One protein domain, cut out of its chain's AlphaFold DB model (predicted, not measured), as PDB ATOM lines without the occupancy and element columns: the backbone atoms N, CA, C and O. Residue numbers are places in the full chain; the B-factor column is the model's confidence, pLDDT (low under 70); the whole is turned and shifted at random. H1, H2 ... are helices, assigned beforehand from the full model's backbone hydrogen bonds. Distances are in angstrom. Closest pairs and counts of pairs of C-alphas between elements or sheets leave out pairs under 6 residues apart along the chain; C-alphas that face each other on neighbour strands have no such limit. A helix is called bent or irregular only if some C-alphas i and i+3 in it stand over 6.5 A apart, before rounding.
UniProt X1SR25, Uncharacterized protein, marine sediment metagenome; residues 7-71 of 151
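AT A GLANCE: This is residues 7 to 71 of the 151 residues of an uncharacterized protein of marine sediment metagenome (UniProt X1SR25). Four helices follow one another in a loose, elongated row of contacts: the longest, H2, lies in the middle, H1 crosses it on one side, and near its last residues it meets a helical hairpin of H3 and H4. A long loop, residues 16 to 29, joins H1 to H2 and turns at Asn 21, at the opposite end of the domain from H4. The printed part has 65 residues with four named helices, in the order H1, H2, H3, H4, and no named strand; the class is all helix. The whole is loose, with a radius of gyration of the C-alphas of 13.7 A, and spans 42 by 22 by 13 A.

IN THESE COORDINATES: H2, residues 30 to 42, is 18.1 A long from C-alpha 30 at (-48.968, -39.490, -29.320) to C-alpha 42. H1, residues 7 to 15, begins with C-alpha 7 at (-49.311, -20.638, -38.523) and is 12.4 A long. H3, residues 50 to 57, measures 10.7 A. H4, residues 61 to 71, measures 15.3 A and ends with C-alpha 71 at (-44.972, -38.131, -51.346); it is irregular, with C-alphas 62 and 65 standing 7.6 A apart.

HOW THE PARTS SIT: H2 touches H1, and their closest C-alphas are those of Gly 12 and Cys 39, 5.6 A apart. These two run opposite ways at a steep tilt of 68 degrees, only just short of about perpendicular. With residues 39 to 41 alone H2 touches H3, closest at the C-alphas of Ile 40 and Tyr 50, 5.2 A apart. They run the same way at a steep tilt of 47 degrees. H3 and H4 form a helical hairpin: they touch, closest at the C-alphas of Val 51 and Lys 71, 6.2 A apart, and run opposite ways at a shallow tilt of 32 degrees, only just short of steep. The helix packing is mostly crossed, but only just, with 1 of the 3 touching pairs at a shallow tilt. H1 is apart from H3 and from H4, and H2 is only just apart from H4, 8.1 A at the closest. In H1, H2 and H3 every O i to N i+4 pair is within hydrogen-bond range; in H4 it is 5 of 7.

THE WHOLE: The C-alphas of Asn 21 and Pro 61 are the two farthest apart, at 43.4 A. The printed part has no cut. The link from H1 to H2 is long, 14 residues, and in it residues 19 to 20 pair antiparallel with residues 23 to 24. The link from H2 to H3 is short, 7 residues, with residues 44 to 45 pairing antiparallel with residues 48 to 49; the link from H3 to H4 is tight, 3 residues. The mean pLDDT of the printed part is 89.7, and residue 59 is the one printed residue under 70.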
ATOM      1  N   LYS A   7     -48.008 -20.809 -37.866       94.12
ATOM      2  CA  LYS A   7     -49.311 -20.638 -38.523       94.12
ATOM      3  C   LYS A   7     -49.817 -21.976 -39.061       94.12
ATOM      4  O   LYS A   7     -50.986 -22.289 -38.851       94.12
ATOM      5  N   ASP A   8     -48.943 -22.761 -39.679       95.12
ATOM      6  CA  ASP A   8     -49.275 -24.078 -40.224       95.12
ATOM      7  C   ASP A   8     -49.491 -25.110 -39.112       95.12
ATOM      8  O   ASP A   8     -50.490 -25.827 -39.143       95.12
ATOM      9  N   ILE A   9     -48.685 -25.068 -38.044       95.56
ATOM     10  CA  ILE A   9     -48.931 -25.863 -36.827       95.56
ATOM     11  C   ILE A   9     -50.318 -25.552 -36.240       95.56
ATOM     12  O   ILE A   9     -51.093 -26.454 -35.930       95.56
ATOM     13  N   ASN A  10     -50.685 -24.272 -36.124       95.69
ATOM     14  CA  ASN A  10     -52.007 -23.884 -35.629       95.69
ATOM     15  C   ASN A  10     -53.138 -24.299 -36.584       95.69
ATOM     16  O   ASN A  10     -54.236 -24.602 -36.121       95.69
ATOM     17  N   LYS A  11     -52.899 -24.305 -37.901       94.94
ATOM     18  CA  LYS A  11     -53.857 -24.809 -38.896       94.94
ATOM     19  C   LYS A  11     -54.091 -26.308 -38.697       94.94
ATOM     20  O   LYS A  11     -55.248 -26.716 -38.643       94.94
ATOM     21  N   GLY A  12     -53.025 -27.088 -38.507       94.94
ATOM     22  CA  GLY A  12     -53.115 -28.506 -38.148       94.94
ATOM     23  C   GLY A  12     -53.861 -28.724 -36.834       94.94
ATOM     24  O   GLY A  12     -54.814 -29.493 -36.781       94.94
ATOM     25  N   GLY A  13     -53.529 -27.949 -35.798       95.81
ATOM     26  CA  GLY A  13     -54.211 -28.033 -34.508       95.81
ATOM     27  C   GLY A  13     -55.708 -27.717 -34.580       95.81
ATOM     28  O   GLY A  13     -56.499 -28.326 -33.862       95.81
ATOM     29  N   LYS A  14     -56.122 -26.790 -35.457       95.38
ATOM     30  CA  LYS A  14     -57.545 -26.525 -35.730       95.38
ATOM     31  C   LYS A  14     -58.216 -27.699 -36.438       95.38
ATOM     32  O   LYS A  14     -59.304 -28.079 -36.026       95.38
ATOM     33  N   ALA A  15     -57.580 -28.250 -37.471       93.69
ATOM     34  CA  ALA A  15     -58.122 -29.367 -38.244       93.69
ATOM     35  C   ALA A  15     -58.306 -30.632 -37.391       93.69
ATOM     36  O   ALA A  15     -59.284 -31.347 -37.554       93.69
ATOM     37  N   LEU A  16     -57.400 -30.863 -36.440       92.56
ATOM     38  CA  LEU A  16     -57.452 -31.992 -35.509       92.56
ATOM     39  C   LEU A  16     -58.250 -31.699 -34.228       92.56
ATOM     40  O   LEU A  16     -58.256 -32.515 -33.313       92.56
ATOM     41  N   HIS A  17     -58.895 -30.533 -34.118       94.12
ATOM     42  CA  HIS A  17     -59.674 -30.119 -32.940       94.12
ATOM     43  C   HIS A  17     -58.897 -30.059 -31.604       94.12
ATOM     44  O   HIS A  17     -59.496 -30.039 -30.525       94.12
ATOM     45  N   ILE A  18     -57.569 -29.939 -31.657       95.12
ATOM     46  CA  ILE A  18     -56.685 -29.828 -30.481       95.12
ATOM     47  C   ILE A  18     -56.250 -28.386 -30.180       95.12
ATOM     48  O   ILE A  18     -55.642 -28.121 -29.145       95.12
ATOM     49  N   LEU A  19     -56.569 -27.414 -31.044       96.25
ATOM     50  CA  LEU A  19     -56.341 -25.995 -30.763       96.25
ATOM     51  C   LEU A  19     -57.539 -25.381 -30.019       96.25
ATOM     52  O   LEU A  19     -58.577 -25.107 -30.619       96.25
ATOM     53  N   LYS A  20     -57.373 -25.083 -28.727       93.56
ATOM     54  CA  LYS A  20     -58.391 -24.461 -27.863       93.56
ATOM     55  C   LYS A  20     -57.908 -23.094 -27.385       93.56
ATOM     56  O   LYS A  20     -56.835 -22.982 -26.799       93.56
ATOM     57  N   ASN A  21     -58.681 -22.036 -27.642       93.62
ATOM     58  CA  ASN A  21     -58.356 -20.659 -27.230       93.62
ATOM     59  C   ASN A  21     -56.923 -20.219 -27.606       93.62
ATOM     60  O   ASN A  21     -56.218 -19.590 -26.820       93.62
ATOM     61  N   GLY A  22     -56.465 -20.600 -28.805       92.25
ATOM     62  CA  GLY A  22     -55.129 -20.259 -29.311       92.25
ATOM     63  C   GLY A  22     -53.974 -21.083 -28.730       92.25
ATOM     64  O   GLY A  22     -52.818 -20.773 -29.018       92.25
ATOM     65  N   LYS A  23     -54.261 -22.128 -27.945       95.19
ATOM     66  CA  LYS A  23     -53.272 -23.048 -27.370       95.19
ATOM     67  C   LYS A  23     -53.522 -24.472 -27.857       95.19
ATOM     68  O   LYS A  23     -54.671 -24.890 -27.968       95.19
ATOM     69  N   LEU A  24     -52.452 -25.205 -28.152       95.94
ATOM     70  CA  LEU A  24     -52.533 -26.637 -28.432       95.94
ATOM     71  C   LEU A  24     -52.735 -27.373 -27.107       95.94
ATOM     72  O   LEU A  24     -51.999 -27.131 -26.150       95.94
ATOM     73  N   VAL A  25     -53.751 -28.223 -27.049       95.44
ATOM     74  CA  VAL A  25     -54.103 -29.025 -25.881       95.44
ATOM     75  C   VAL A  25     -54.033 -30.484 -26.294       95.44
ATOM     76  O   VAL A  25     -54.853 -30.923 -27.095       95.44
ATOM     77  N   PHE A  26     -53.056 -31.198 -25.742       92.31
ATOM     78  CA  PHE A  26     -52.831 -32.614 -26.002       92.31
ATOM     79  C   PHE A  26     -53.299 -33.449 -24.810       92.31
ATOM     80  O   PHE A  26     -53.042 -33.078 -23.663       92.31
ATOM     81  N   ASN A  27     -53.952 -34.578 -25.067       88.12
ATOM     82  CA  ASN A  27     -54.339 -35.535 -24.029       88.12
ATOM     83  C   ASN A  27     -53.226 -36.546 -23.731       88.12
ATOM     84  O   ASN A  27     -53.166 -37.097 -22.635       88.12
ATOM     85  N   ASN A  28     -52.361 -36.817 -24.711       86.25
ATOM     86  CA  ASN A  28     -51.228 -37.730 -24.590       86.25
ATOM     87  C   ASN A  28     -50.097 -37.336 -25.555       86.25
ATOM     88  O   ASN A  28     -50.292 -36.534 -26.468       86.25
ATOM     89  N   GLU A  29     -48.914 -37.919 -25.362       81.50
ATOM     90  CA  GLU A  29     -47.723 -37.631 -26.177       81.50
ATOM     91  C   GLU A  29     -47.909 -37.994 -27.661       81.50
ATOM     92  O   GLU A  29     -47.401 -37.296 -28.539       81.50
ATOM     93  N   GLY A  30     -48.697 -39.034 -27.956       83.25
ATOM     94  CA  GLY A  30     -48.968 -39.490 -29.320       83.25
ATOM     95  C   GLY A  30     -49.687 -38.450 -30.182       83.25
ATOM     96  O   GLY A  30     -49.419 -38.359 -31.379       83.25
ATOM     97  N   GLU A  31     -50.529 -37.598 -29.591       88.25
ATOM     98  CA  GLU A  31     -51.233 -36.538 -30.329       88.25
ATOM     99  C   GLU A  31     -50.281 -35.479 -30.909       88.25
ATOM    100  O   GLU A  31     -50.592 -34.864 -31.932       88.25
ATOM    101  N   THR A  32     -49.094 -35.294 -30.318       91.12
ATOM    102  CA  THR A  32     -48.074 -34.401 -30.893       91.12
ATOM    103  C   THR A  32     -47.527 -34.979 -32.199       91.12
ATOM    104  O   THR A  32     -47.379 -34.247 -33.176       91.12
ATOM    105  N   ASN A  33     -47.303 -36.295 -32.260       90.94
ATOM    106  CA  ASN A  33     -46.847 -36.966 -33.481       90.94
ATOM    107  C   ASN A  33     -47.906 -36.890 -34.585       90.94
ATOM    108  O   ASN A  33     -47.570 -36.597 -35.729       90.94
ATOM    109  N   VAL A  34     -49.184 -37.073 -34.236       91.06
ATOM    110  CA  VAL A  34     -50.306 -36.928 -35.179       91.06
ATOM    111  C   VAL A  34     -50.398 -35.504 -35.725       91.06
ATOM    112  O   VAL A  34     -50.562 -35.320 -36.929       91.06
ATOM    113  N   LEU A  35     -50.236 -34.487 -34.871       94.06
ATOM    114  CA  LEU A  35     -50.196 -33.096 -35.319       94.06
ATOM    115  C   LEU A  35     -49.058 -32.853 -36.313       94.06
ATOM    116  O   LEU A  35     -49.272 -32.203 -37.337       94.06
ATOM    117  N   MET A  36     -47.859 -33.348 -36.014       93.88
ATOM    118  CA  MET A  36     -46.703 -33.140 -36.881       93.88
ATOM    119  C   MET A  36     -46.847 -33.884 -38.212       93.88
ATOM    120  O   MET A  36     -46.596 -33.270 -39.245       93.88
ATOM    121  N   ASP A  37     -47.327 -35.133 -38.213       94.06
ATOM    122  CA  ASP A  37     -47.630 -35.886 -39.441       94.06
ATOM    123  C   ASP A  37     -48.643 -35.138 -40.312       94.06
ATOM    124  O   ASP A  37     -48.386 -34.869 -41.488       94.06
ATOM    125  N   TYR A  38     -49.748 -34.687 -39.706       94.00
ATOM    126  CA  TYR A  38     -50.749 -33.889 -40.404       94.00
ATOM    127  C   TYR A  38     -50.131 -32.623 -41.009       94.00
ATOM    128  O   TYR A  38     -50.378 -32.293 -42.167       94.00
ATOM    129  N   CYS A  39     -49.305 -31.895 -40.253       94.69
ATOM    130  CA  CYS A  39     -48.674 -30.686 -40.773       94.69
ATOM    131  C   CYS A  39     -47.743 -30.999 -41.954       94.69
ATOM    132  O   CYS A  39     -47.813 -30.301 -42.965       94.69
ATOM    133  N   ILE A  40     -46.925 -32.050 -41.866       93.69
ATOM    134  CA  ILE A  40     -45.987 -32.441 -42.930       93.69
ATOM    135  C   ILE A  40     -46.722 -32.739 -44.242       93.69
ATOM    136  O   ILE A  40     -46.270 -32.302 -45.299       93.69
ATOM    137  N   HIS A  41     -47.860 -33.434 -44.174       93.56
ATOM    138  CA  HIS A  41     -48.534 -33.974 -45.358       93.56
ATOM    139  C   HIS A  41     -49.744 -33.161 -45.848       93.56
ATOM    140  O   HIS A  41     -50.165 -33.344 -46.989       93.56
ATOM    141  N   ASN A  42     -50.294 -32.247 -45.040       92.75
ATOM    142  CA  ASN A  42     -51.509 -31.484 -45.375       92.75
ATOM    143  C   ASN A  42     -51.330 -29.954 -45.315       92.75
ATOM    144  O   ASN A  42     -52.286 -29.193 -45.515       92.75
ATOM    145  N   THR A  43     -50.123 -29.471 -45.019       91.38
ATOM    146  CA  THR A  43     -49.782 -28.039 -44.998       91.38
ATOM    147  C   THR A  43     -48.450 -27.805 -45.724       91.38
ATOM    148  O   THR A  43     -47.689 -28.758 -45.869       91.38
ATOM    149  N   PRO A  44     -48.139 -26.582 -46.198       88.00
ATOM    150  CA  PRO A  44     -48.885 -25.330 -46.014       88.00
ATOM    151  C   PRO A  44     -50.146 -25.214 -46.885       88.00
ATOM    152  O   PRO A  44     -51.135 -24.590 -46.470       88.00
ATOM    153  N   ARG A  45     -50.144 -25.822 -48.076       87.94
ATOM    154  CA  ARG A  45     -51.190 -25.644 -49.094       87.94
ATOM    155  C   ARG A  45     -51.860 -26.980 -49.435       87.94
ATOM    156  O   ARG A  45     -51.226 -28.016 -49.271       87.94
ATOM    157  N   PRO A  46     -53.126 -26.978 -49.891       80.69
ATOM    158  CA  PRO A  46     -53.828 -28.214 -50.250       80.69
ATOM    159  C   PRO A  46     -53.165 -28.991 -51.394       80.69
ATOM    160  O   PRO A  46     -53.224 -30.211 -51.417       80.69
ATOM    161  N   ASP A  47     -52.548 -28.275 -52.330       87.06
ATOM    162  CA  ASP A  47     -51.891 -28.795 -53.531       87.06
ATOM    163  C   ASP A  47     -50.395 -29.066 -53.336       87.06
ATOM    164  O   ASP A  47     -49.744 -29.589 -54.239       87.06
ATOM    165  N   LYS A  48     -49.832 -28.652 -52.194       89.69
ATOM    166  CA  LYS A  48     -48.391 -28.689 -51.966       89.69
ATOM    167  C   LYS A  48     -48.046 -28.714 -50.489       89.69
ATOM    168  O   LYS A  48     -48.239 -27.717 -49.775       89.69
ATOM    169  N   ASN A  49     -47.510 -29.844 -50.054       92.31
ATOM    170  CA  ASN A  49     -47.141 -30.069 -48.668       92.31
ATOM    171  C   ASN A  49     -45.634 -29.853 -48.419       92.31
ATOM    172  O   ASN A  49     -44.889 -29.449 -49.315       92.31
ATOM    173  N   TYR A  50     -45.170 -30.074 -47.188       92.00
ATOM    174  CA  TYR A  50     -43.757 -29.885 -46.845       92.00
ATOM    175  C   TYR A  50     -42.823 -30.905 -47.506       92.00
ATOM    176  O   TYR A  50     -41.665 -30.571 -47.753       92.00
ATOM    177  N   VAL A  51     -43.305 -32.110 -47.825       91.00
ATOM    178  CA  VAL A  51     -42.536 -33.105 -48.589       91.00
ATOM    179  C   VAL A  51     -42.307 -32.599 -50.014       91.00
ATOM    180  O   VAL A  51     -41.170 -32.607 -50.484       91.00
ATOM    181  N   ASP A  52     -43.350 -32.079 -50.669       90.25
ATOM    182  CA  ASP A  52     -43.251 -31.520 -52.024       90.25
ATOM    183  C   ASP A  52     -42.286 -30.330 -52.078       90.25
ATOM    184  O   ASP A  52     -41.429 -30.247 -52.955       90.25
ATOM    185  N   LEU A  53     -42.403 -29.409 -51.114       89.62
ATOM    186  CA  LEU A  53     -41.527 -28.239 -51.026       89.62
ATOM    187  C   LEU A  53     -40.062 -28.630 -50.819       89.62
ATOM    188  O   LEU A  53     -39.169 -27.990 -51.375       89.62
ATOM    189  N   PHE A  54     -39.813 -29.669 -50.021       88.38
ATOM    190  CA  PHE A  54     -38.460 -30.152 -49.786       88.38
ATOM    191  C   PHE A  54     -37.867 -30.790 -51.049       88.38
ATOM    192  O   PHE A  54     -36.754 -30.437 -51.434       88.38
ATOM    193  N   LEU A  55     -38.632 -31.649 -51.731       87.44
ATOM    194  CA  LEU A  55     -38.234 -32.289 -52.991       87.44
ATOM    195  C   LEU A  55     -37.853 -31.284 -54.085       87.44
ATOM    196  O   LEU A  55     -36.899 -31.510 -54.824       87.44
ATOM    197  N   GLU A  56     -38.579 -30.171 -54.196       87.69
ATOM    198  CA  GLU A  56     -38.275 -29.129 -55.184       87.69
ATOM    199  C   GLU A  56     -36.988 -28.362 -54.887       87.69
ATOM    200  O   GLU A  56     -36.338 -27.855 -55.802       87.69
ATOM    201  N   LYS A  57     -36.647 -28.238 -53.607       84.88
ATOM    202  CA  LYS A  57     -35.498 -27.462 -53.152       84.88
ATOM    203  C   LYS A  57     -34.207 -28.270 -53.180       84.88
ATOM    204  O   LYS A  57     -33.159 -27.709 -53.491       84.88
ATOM    205  N   ASP A  58     -34.281 -29.546 -52.820       77.00
ATOM    206  CA  ASP A  58     -33.125 -30.432 -52.734       77.00
ATOM    207  C   ASP A  58     -33.470 -31.834 -53.260       77.00
ATOM    208  O   ASP A  58     -33.900 -32.705 -52.500       77.00
ATOM    209  N   PRO A  59     -33.269 -32.081 -54.566       69.38
ATOM    210  CA  PRO A  59     -33.489 -33.389 -55.165       69.38
ATOM    211  C   PRO A  59     -32.297 -34.342 -54.946       69.38
ATOM    212  O   PRO A  59     -32.054 -35.202 -55.792       69.38
ATOM    213  N   SER A  60     -31.513 -34.182 -53.867       76.69
ATOM    214  CA  SER A  60     -30.323 -35.006 -53.614       76.69
ATOM    215  C   SER A  60     -30.632 -36.508 -53.743       76.69
ATOM    216  O   SER A  60     -31.509 -37.007 -53.025       76.69
ATOM    217  N   PRO A  61     -29.896 -37.253 -54.598       71.50
ATOM    218  CA  PRO A  61     -30.142 -38.669 -54.874       71.50
ATOM    219  C   PRO A  61     -30.226 -39.549 -53.625       71.50
ATOM    220  O   PRO A  61     -30.962 -40.536 -53.625       71.50
ATOM    221  N   ASP A  62     -29.519 -39.169 -52.558       77.94
ATOM    222  CA  ASP A  62     -29.429 -39.925 -51.307       77.94
ATOM    223  C   ASP A  62     -30.786 -40.076 -50.600       77.94
ATOM    224  O   ASP A  62     -31.012 -41.065 -49.901       77.94
ATOM    225  N   TYR A  63     -31.709 -39.127 -50.804       81.00
ATOM    226  CA  TYR A  63     -33.027 -39.120 -50.159       81.00
ATOM    227  C   TYR A  63     -34.197 -39.212 -51.142       81.00
ATOM    228  O   TYR A  63     -35.342 -39.319 -50.704       81.00
ATOM    229  N   VAL A  64     -33.956 -39.207 -52.458       82.88
ATOM    230  CA  VAL A  64     -35.039 -39.214 -53.460       82.88
ATOM    231  C   VAL A  64     -35.988 -40.399 -53.268       82.88
ATOM    232  O   VAL A  64     -37.199 -40.226 -53.369       82.88
ATOM    233  N   SER A  65     -35.476 -41.591 -52.946       84.94
ATOM    234  CA  SER A  65     -36.321 -42.777 -52.744       84.94
ATOM    235  C   SER A  65     -37.284 -42.612 -51.564       84.94
ATOM    236  O   SER A  65     -38.485 -42.798 -51.731       84.94
ATOM    237  N   ILE A  66     -36.785 -42.200 -50.394       87.38
ATOM    238  CA  ILE A  66     -37.621 -42.011 -49.202       87.38
ATOM    239  C   ILE A  66     -38.562 -40.811 -49.347       87.38
ATOM    240  O   ILE A  66     -39.696 -40.862 -48.880       87.38
ATOM    241  N   LEU A  67     -38.126 -39.743 -50.018       87.94
ATOM    242  CA  LEU A  67     -38.956 -38.568 -50.273       87.94
ATOM    243  C   LEU A  67     -40.093 -38.880 -51.250       87.94
ATOM    244  O   LEU A  67     -41.213 -38.423 -51.033       87.94
ATOM    245  N   ASN A  68     -39.846 -39.709 -52.266       89.12
ATOM    246  CA  ASN A  68     -40.911 -40.226 -53.125       89.12
ATOM    247  C   ASN A  68     -41.879 -41.108 -52.325       89.12
ATOM    248  O   ASN A  68     -43.080 -40.889 -52.401       89.12
ATOM    249  N   SER A  69     -41.390 -42.004 -51.458       91.69
ATOM    250  CA  SER A  69     -42.260 -42.777 -50.554       91.69
ATOM    251  C   SER A  69     -43.098 -41.895 -49.619       91.69
ATOM    252  O   SER A  69     -44.244 -42.220 -49.323       91.69
ATOM    253  N   LEU A  70     -42.546 -40.780 -49.131       92.12
ATOM    254  CA  LEU A  70     -43.280 -39.801 -48.323       92.12
ATOM    255  C   LEU A  70     -44.338 -39.062 -49.147       92.12
ATOM    256  O   LEU A  70     -45.423 -38.778 -48.635       92.12
ATOM    257  N   LYS A  71     -44.041 -38.767 -50.412       90.94
ATOM    258  CA  LYS A  71     -44.972 -38.131 -51.346       90.94
ATOM    259  C   LYS A  71     -46.127 -39.062 -51.718       90.94
ATOM    260  O   LYS A  71     -47.276 -38.638 -51.676       90.94
TER     261      LYS A  71